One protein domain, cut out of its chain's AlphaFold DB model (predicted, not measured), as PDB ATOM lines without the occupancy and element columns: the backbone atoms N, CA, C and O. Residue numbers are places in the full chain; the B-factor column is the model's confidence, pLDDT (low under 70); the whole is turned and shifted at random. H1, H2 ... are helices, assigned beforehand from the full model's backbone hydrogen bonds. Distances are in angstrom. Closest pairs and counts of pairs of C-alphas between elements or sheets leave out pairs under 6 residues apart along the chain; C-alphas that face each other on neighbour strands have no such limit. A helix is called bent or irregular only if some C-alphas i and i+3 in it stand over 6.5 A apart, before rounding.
ATOM      1  N   VAL A   4     119.668 281.918 211.836       84.31
ATOM      2  CA  VAL A   4     119.585 280.524 212.292       84.31
ATOM      3  C   VAL A   4     120.642 280.237 213.362       84.31
ATOM      4  O   VAL A   4     120.315 279.711 214.420       84.31
ATOM      5  N   GLU A   5     121.886 280.654 213.135       83.38
ATOM      6  CA  GLU A   5     122.985 280.614 214.108       83.38
ATOM      7  C   GLU A   5     122.604 281.360 215.385       83.38
ATOM      8  O   GLU A   5     122.815 280.856 216.483       83.38
ATOM      9  N   ARG A   6     121.969 282.533 215.248       89.81
ATOM     10  CA  ARG A   6     121.497 283.302 216.405       89.81
ATOM     11  C   ARG A   6     120.462 282.526 217.221       89.81
ATOM     12  O   ARG A   6     120.590 282.464 218.433       89.81
ATOM     13  N   GLN A   7     119.506 281.857 216.573       88.56
ATOM     14  CA  GLN A   7     118.535 281.013 217.280       88.56
ATOM     15  C   GLN A   7     119.179 279.817 217.993       88.56
ATOM     16  O   GLN A   7     118.693 279.403 219.045       88.56
ATOM     17  N   PHE A   8     120.239 279.225 217.432       87.06
ATOM     18  CA  PHE A   8     120.968 278.146 218.104       87.06
ATOM     19  C   PHE A   8     121.717 278.645 219.336       87.06
ATOM     20  O   PHE A   8     121.692 277.970 220.363       87.06
ATOM     21  N   LEU A   9     122.322 279.828 219.256       89.19
ATOM     22  CA  LEU A   9     122.988 280.458 220.394       89.19
ATOM     23  C   LEU A   9     121.999 280.849 221.486       89.19
ATOM     24  O   LEU A   9     122.232 280.505 222.636       89.19
ATOM     25  N   ASP A  10     120.854 281.434 221.131       91.75
ATOM     26  CA  ASP A  10     119.809 281.777 222.102       91.75
ATOM     27  C   ASP A  10     119.309 280.525 222.855       91.75
ATOM     28  O   ASP A  10     119.058 280.560 224.060       91.75
ATOM     29  N   LYS A  11     119.192 279.383 222.159       89.25
ATOM     30  CA  LYS A  11     118.836 278.095 222.781       89.25
ATOM     31  C   LYS A  11     119.933 277.575 223.704       89.25
ATOM     32  O   LYS A  11     119.619 277.076 224.782       89.25
ATOM     33  N   LEU A  12     121.188 277.663 223.275       89.06
ATOM     34  CA  LEU A  12     122.341 277.239 224.065       89.06
ATOM     35  C   LEU A  12     122.444 278.076 225.347       89.06
ATOM     36  O   LEU A  12     122.541 277.506 226.434       89.06
ATOM     37  N   ASP A  13     122.303 279.396 225.236       92.06
ATOM     38  CA  ASP A  13     122.267 280.317 226.373       92.06
ATOM     39  C   ASP A  13     121.128 279.971 227.330       92.06
ATOM     40  O   ASP A  13     121.336 279.889 228.540       92.06
ATOM     41  N   HIS A  14     119.927 279.699 226.812       93.50
ATOM     42  CA  HIS A  14     118.799 279.315 227.656       93.50
ATOM     43  C   HIS A  14     119.061 278.013 228.428       93.50
ATOM     44  O   HIS A  14     118.739 277.937 229.613       93.50
ATOM     45  N   ILE A  15     119.674 277.009 227.791       89.44
ATOM     46  CA  ILE A  15     120.059 275.753 228.448       89.44
ATOM     47  C   ILE A  15     121.047 276.031 229.583       89.44
ATOM     48  O   ILE A  15     120.844 275.548 230.690       89.44
ATOM     49  N   VAL A  16     122.080 276.840 229.347       89.69
ATOM     50  CA  VAL A  16     123.081 277.161 230.378       89.69
ATOM     51  C   VAL A  16     122.466 277.964 231.528       89.69
ATOM     52  O   VAL A  16     122.748 277.682 232.689       89.69
ATOM     53  N   LEU A  17     121.598 278.933 231.231       94.69
ATOM     54  CA  LEU A  17     120.974 279.793 232.243       94.69
ATOM     55  C   LEU A  17     119.941 279.064 233.110       94.69
ATOM     56  O   LEU A  17     119.723 279.457 234.255       94.69
ATOM     57  N   THR A  18     119.285 278.038 232.566       94.19
ATOM     58  CA  THR A  18     118.250 277.262 233.272       94.19
ATOM     59  C   THR A  18     118.771 275.961 233.877       94.19
ATOM     60  O   THR A  18     118.064 275.337 234.669       94.19
ATOM     61  N   ALA A  19     120.001 275.563 233.545       93.88
ATOM     62  CA  ALA A  19     120.601 274.328 234.017       93.88
ATOM     63  C   ALA A  19     120.837 274.334 235.530       93.88
ATOM     64  O   ALA A  19     121.320 275.292 236.138       93.88
ATOM     65  N   THR A  20     120.563 273.189 236.142       96.00
ATOM     66  CA  THR A  20     120.953 272.905 237.518       96.00
ATOM     67  C   THR A  20     122.477 272.757 237.639       96.00
ATOM     68  O   THR A  20     123.166 272.463 236.659       96.00
ATOM     69  N   PRO A  21     123.051 272.856 238.851       94.81
ATOM     70  CA  PRO A  21     124.488 272.643 239.054       94.81
ATOM     71  C   PRO A  21     125.003 271.262 238.607       94.81
ATOM     72  O   PRO A  21     126.190 271.096 238.326       94.81
ATOM     73  N   GLU A  22     124.150 270.235 238.573       94.00
ATOM     74  CA  GLU A  22     124.529 268.922 238.040       94.00
ATOM     75  C   GLU A  22     124.578 268.923 236.508       94.00
ATOM     76  O   GLU A  22     125.522 268.399 235.919       94.00
ATOM     77  N   GLU A  23     123.600 269.550 235.860       90.25
ATOM     78  CA  GLU A  23     123.562 269.693 234.403       90.25
ATOM     79  C   GLU A  23     124.696 270.585 233.900       90.25
ATOM     80  O   GLU A  23     125.360 270.224 232.931       90.25
ATOM     81  N   LEU A  24     125.010 271.673 234.609       93.12
ATOM     82  CA  LEU A  24     126.166 272.521 234.312       93.12
ATOM     83  C   LEU A  24     127.481 271.736 234.363       93.12
ATOM     84  O   LEU A  24     128.329 271.911 233.493       93.12
ATOM     85  N   ARG A  25     127.638 270.818 235.326       93.38
ATOM     86  CA  ARG A  25     128.814 269.933 235.380       93.38
ATOM     87  C   ARG A  25     128.892 269.001 234.172       93.38
ATOM     88  O   ARG A  25     129.979 268.794 233.642       93.38
ATOM     89  N   LYS A  26     127.758 268.464 233.712       90.69
ATOM     90  CA  LYS A  26     127.704 267.625 232.500       90.69
ATOM     91  C   LYS A  26     128.041 268.435 231.248       90.69
ATOM     92  O   LYS A  26     128.843 267.979 230.440       90.69
ATOM     93  N   ILE A  27     127.483 269.639 231.115       89.94
ATOM     94  CA  ILE A  27     127.794 270.572 230.020       89.94
ATOM     95  C   ILE A  27     129.292 270.888 230.002       89.94
ATOM     96  O   ILE A  27     129.914 270.817 228.948       89.94
ATOM     97  N   GLN A  28     129.883 271.165 231.164       91.56
ATOM     98  CA  GLN A  28     131.305 271.470 231.279       91.56
ATOM     99  C   GLN A  28     132.200 270.276 230.913       91.56
ATOM    100  O   GLN A  28     133.225 270.463 230.261       91.56
ATOM    101  N   GLU A  29     131.819 269.050 231.282       91.94
ATOM    102  CA  GLU A  29     132.556 267.858 230.848       91.94
ATOM    103  C   GLU A  29     132.464 267.669 229.331       91.94
ATOM    104  O   GLU A  29     133.476 267.408 228.686       91.94
ATOM    105  N   ILE A  30     131.279 267.865 228.740       88.44
ATOM    106  CA  ILE A  30     131.103 267.796 227.285       88.44
ATOM    107  C   ILE A  30     131.963 268.861 226.597       88.44
ATOM    108  O   ILE A  30     132.702 268.521 225.678       88.44
ATOM    109  N   ASP A  31     131.930 270.120 227.042       90.00
ATOM    110  CA  ASP A  31     132.770 271.195 226.494       90.00
ATOM    111  C   ASP A  31     134.257 270.816 226.536       90.00
ATOM    112  O   ASP A  31     134.935 270.853 225.508       90.00
ATOM    113  N   ARG A  32     134.739 270.310 227.678       91.38
ATOM    114  CA  ARG A  32     136.126 269.853 227.830       91.38
ATOM    115  C   ARG A  32     136.491 268.756 226.829       91.38
ATOM    116  O   ARG A  32     137.531 268.837 226.181       91.38
ATOM    117  N   GLN A  33     135.645 267.737 226.681       89.19
ATOM    118  CA  GLN A  33     135.870 266.652 225.721       89.19
ATOM    119  C   GLN A  33     135.847 267.159 224.274       89.19
ATOM    120  O   GLN A  33     136.647 266.729 223.445       89.19
ATOM    121  N   THR A  34     134.953 268.094 223.963       87.38
ATOM    122  CA  THR A  34     134.808 268.653 222.614       87.38
ATOM    123  C   THR A  34     136.050 269.469 222.242       87.38
ATOM    124  O   THR A  34     136.635 269.238 221.181       87.38
ATOM    125  N   GLN A  35     136.544 270.304 223.166       89.19
ATOM    126  CA  GLN A  35     137.769 271.094 222.999       89.19
ATOM    127  C   GLN A  35     139.015 270.225 222.805       89.19
ATOM    128  O   GLN A  35     139.852 270.533 221.957       89.19
ATOM    129  N   LEU A  36     139.133 269.110 223.537       90.75
ATOM    130  CA  LEU A  36     140.235 268.157 223.358       90.75
ATOM    131  C   LEU A  36     140.223 267.489 221.974       90.75
ATOM    132  O   LEU A  36     141.280 267.139 221.456       90.75
ATOM    133  N   ASN A  37     139.047 267.366 221.356       86.50
ATOM    134  CA  ASN A  37     138.881 266.867 219.991       86.50
ATOM    135  C   ASN A  37     139.006 267.972 218.922       86.50
ATOM    136  O   ASN A  37     138.757 267.716 217.745       86.50
ATOM    137  N   GLY A  38     139.377 269.197 219.312       87.25
ATOM    138  CA  GLY A  38     139.520 270.336 218.402       87.25
ATOM    139  C   GLY A  38     138.193 270.900 217.886       87.25
ATOM    140  O   GLY A  38     138.190 271.628 216.896       87.25
ATOM    141  N   MET A  39     137.075 270.567 218.531       88.50
ATOM    142  CA  MET A  39     135.743 271.082 218.210       88.50
ATOM    143  C   MET A  39     135.285 272.058 219.299       88.50
ATOM    144  O   MET A  39     135.597 271.879 220.477       88.50
ATOM    145  N   SER A  40     134.519 273.090 218.940       86.12
ATOM    146  CA  SER A  40     133.870 273.915 219.961       86.12
ATOM    147  C   SER A  40     132.622 273.217 220.505       86.12
ATOM    148  O   SER A  40     131.983 272.421 219.810       86.12
ATOM    149  N   PHE A  41     132.223 273.545 221.733       86.00
ATOM    150  CA  PHE A  41     130.954 273.068 222.283       86.00
ATOM    151  C   PHE A  41     129.755 273.446 221.402       86.00
ATOM    152  O   PHE A  41     128.848 272.636 221.225       86.00
ATOM    153  N   TYR A  42     129.773 274.635 220.789       87.88
ATOM    154  CA  TYR A  42     128.742 275.056 219.839       87.88
ATOM    155  C   TYR A  42     128.685 274.133 218.615       87.88
ATOM    156  O   TYR A  42     127.602 273.704 218.220       87.88
ATOM    157  N   ASP A  43     129.842 273.756 218.062       85.94
ATOM    158  CA  ASP A  43     129.901 272.818 216.941       85.94
ATOM    159  C   ASP A  43     129.373 271.440 217.342       85.94
ATOM    160  O   ASP A  43     128.633 270.834 216.573       85.94
ATOM    161  N   GLY A  44     129.693 270.956 218.547       82.44
ATOM    162  CA  GLY A  44     129.158 269.698 219.081       82.44
ATOM    163  C   GLY A  44     127.648 269.744 219.346       82.44
ATOM    164  O   GLY A  44     126.942 268.768 219.095       82.44
ATOM    165  N   PHE A  45     127.138 270.889 219.802       83.94
ATOM    166  CA  PHE A  45     125.720 271.125 220.062       83.94
ATOM    167  C   PHE A  45     124.896 271.156 218.768       83.94
ATOM    168  O   PHE A  45     123.887 270.456 218.646       83.94
ATOM    169  N   VAL A  46     125.347 271.928 217.774       82.62
ATOM    170  CA  VAL A  46     124.691 272.020 216.462       82.62
ATOM    171  C   VAL A  46     124.838 270.706 215.696       82.62
ATOM    172  O   VAL A  46     123.871 270.221 215.110       82.62
ATOM    173  N   ASN A  47     126.011 270.072 215.766       73.31
ATOM    174  CA  ASN A  47     126.254 268.753 215.199       73.31
ATOM    175  C   ASN A  47     125.969 267.638 216.211       73.31
ATOM    176  O   ASN A  47     126.745 266.703 216.300       73.31
ATOM    177  N   SER A  48     124.863 267.636 216.954       62.31
ATOM    178  CA  SER A  48     124.534 266.508 217.859       62.31
ATOM    179  C   SER A  48     124.472 265.122 217.165       62.31
ATOM    180  O   SER A  48     124.530 264.088 217.829       62.31
ATOM    181  N   GLN A  49     124.471 265.075 215.825       51.09
ATOM    182  CA  GLN A  49     124.749 263.882 215.007       51.09
ATOM    183  C   GLN A  49     126.234 263.426 215.021       51.09
ATOM    184  O   GLN A  49     126.512 262.243 214.858       51.09
ATOM    185  N   TYR A  50     127.205 264.316 215.229       46.44
ATOM    186  CA  TYR A  50     128.638 264.017 215.386       46.44
ATOM    187  C   TYR A  50     128.960 263.324 216.719       46.44
ATOM    188  O   TYR A  50     129.777 262.406 216.727       46.44
ATOM    189  N   LEU A  51     128.298 263.691 217.826       44.75
ATOM    190  CA  LEU A  51     128.495 263.036 219.134       44.75
ATOM    191  C   LEU A  51     127.994 261.580 219.142       44.75
ATOM    192  O   LEU A  51     128.592 260.730 219.795       44.75
ATOM    193  N   ALA A  52     126.956 261.264 218.359       46.88
ATOM    194  CA  ALA A  52     126.497 259.888 218.153       46.88
ATOM    195  C   ALA A  52     127.456 259.060 217.271       46.88
ATOM    196  O   ALA A  52     127.576 257.851 217.456       46.88
ATOM    197  N   ASN A  53     128.169 259.699 216.336       40.00
ATOM    198  CA  ASN A  53     129.063 259.025 215.388       40.00
ATOM    199  C   ASN A  53     130.516 258.882 215.887       40.00
ATOM    200  O   ASN A  53     131.210 257.955 215.472       40.00
ATOM    201  N   HIS A  54     130.983 259.739 216.801       43.59
ATOM    202  CA  HIS A  54     132.347 259.650 217.344       43.59
ATOM    203  C   HIS A  54     132.536 258.594 218.442       43.59
ATOM    204  O   HIS A  54     133.673 258.285 218.787       43.59
ATOM    205  N   SER A  55     131.461 257.962 218.924       41.62
ATOM    206  CA  SER A  55     131.573 256.760 219.761       41.62
ATOM    207  C   SER A  55     131.826 255.479 218.942       41.62
ATOM    208  O   SER A  55     131.963 254.406 219.526       41.62
TER     209      SER A  55
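Overview. This is residues 4 to 55 of the 65 residues of an uncharacterized protein of Nitrosarchaeum sp (UniProt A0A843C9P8). Two long helices, H1 and H2, make a V with its corner where the end of H1 meets the beginning of H2, and the short helix H3 folds back from the far end of H2 into the opening between them. A second short helix, H4, lies beyond H3, near H3 but apart from both long helices, H1 and H2. The printed part has 52 residues with four named helices, in the order H1, H2, H3, H4, and no named strand; its class is all helix. It is compact, with a radius of gyration of the C-alphas of 11.2 A, and the C-alphas span 28 by 28 by 17 A along their three main axes.

Along the chain. The printed part begins with H1, residues 4 to 18, whose first C-alpha, that of Val 4, is at (119.585, 280.524, 212.292). H1 measures 21.3 A from first to last C-alpha and ends with C-alpha 18 at (118.250, 277.262, 233.272). After the two residues Ala 19 and Thr 20 comes H2, residues 21 to 36, the longest helix by residues, at 22.7 A from first to last C-alpha. It runs from Pro 21 to Leu 36, where the C-alpha is at (140.235, 268.157, 223.358). Four residues, 37 to 40, then lead to H3, residues 41 to 46, which measures 8.6 A. Asn 47 alone stands between H3 and H4, residues 48 to 53, which measures 9.1 A and ends with C-alpha 53 at (129.063, 259.025, 215.388). His 54 and Ser 55 follow H4. No helix is bent or irregular.

Arrangement. H1 and H2 are close but not clearly touching, with 1 pair of C-alphas within 8 A. Their closest C-alphas are those of Val 16 and Leu 24, 6.8 A apart. Their lines stand at a steep tilt of 45 degrees, and they run opposite ways. H2 touches H3 with residues 30 to 35 alone, and the closest C-alphas, those of Asp 31 and Phe 41, are 5.0 A apart. The lines of H2 and H3 are about perpendicular, at 84 degrees. H1 and H3 only just touch, with 3 pairs of C-alphas within 8 A, and H1 does so with residues 8 to 12 alone. Their closest C-alphas are those of Phe 8 and Val 46, 7.4 A apart, and they run opposite ways at a steep tilt of 61 degrees. H3 and H4 are close but not clearly touching, with the C-alphas of Gly 44 and Leu 51 the closest at 6.7 A, and their lines are about perpendicular at 83 degrees. H4 is apart from H1 and from H2. In H1, H2 and H3 every O i to N i+4 pair is within hydrogen-bond range; in H4 it is 1 of 2, beside 1 of 3 O i to N i+3 pairs.

Size, cuts and confidence. The two C-alphas farthest apart are those of Val 4 and Glu 22, at 28.7 A, and the first and last printed C-alphas, those of Val 4 and Ser 55, are 27.6 A apart. The printed part has no cut. The links H1 to H2, H2 to H3 and H3 to H4 are tight, and no link is long. The mean pLDDT of the printed part is 82.7. The model's confidence is low, under 70, in residues 48 to 55, and the mean pLDDT of H4 is 49, against 90 for H1, 91 for H2 and 85 for H3.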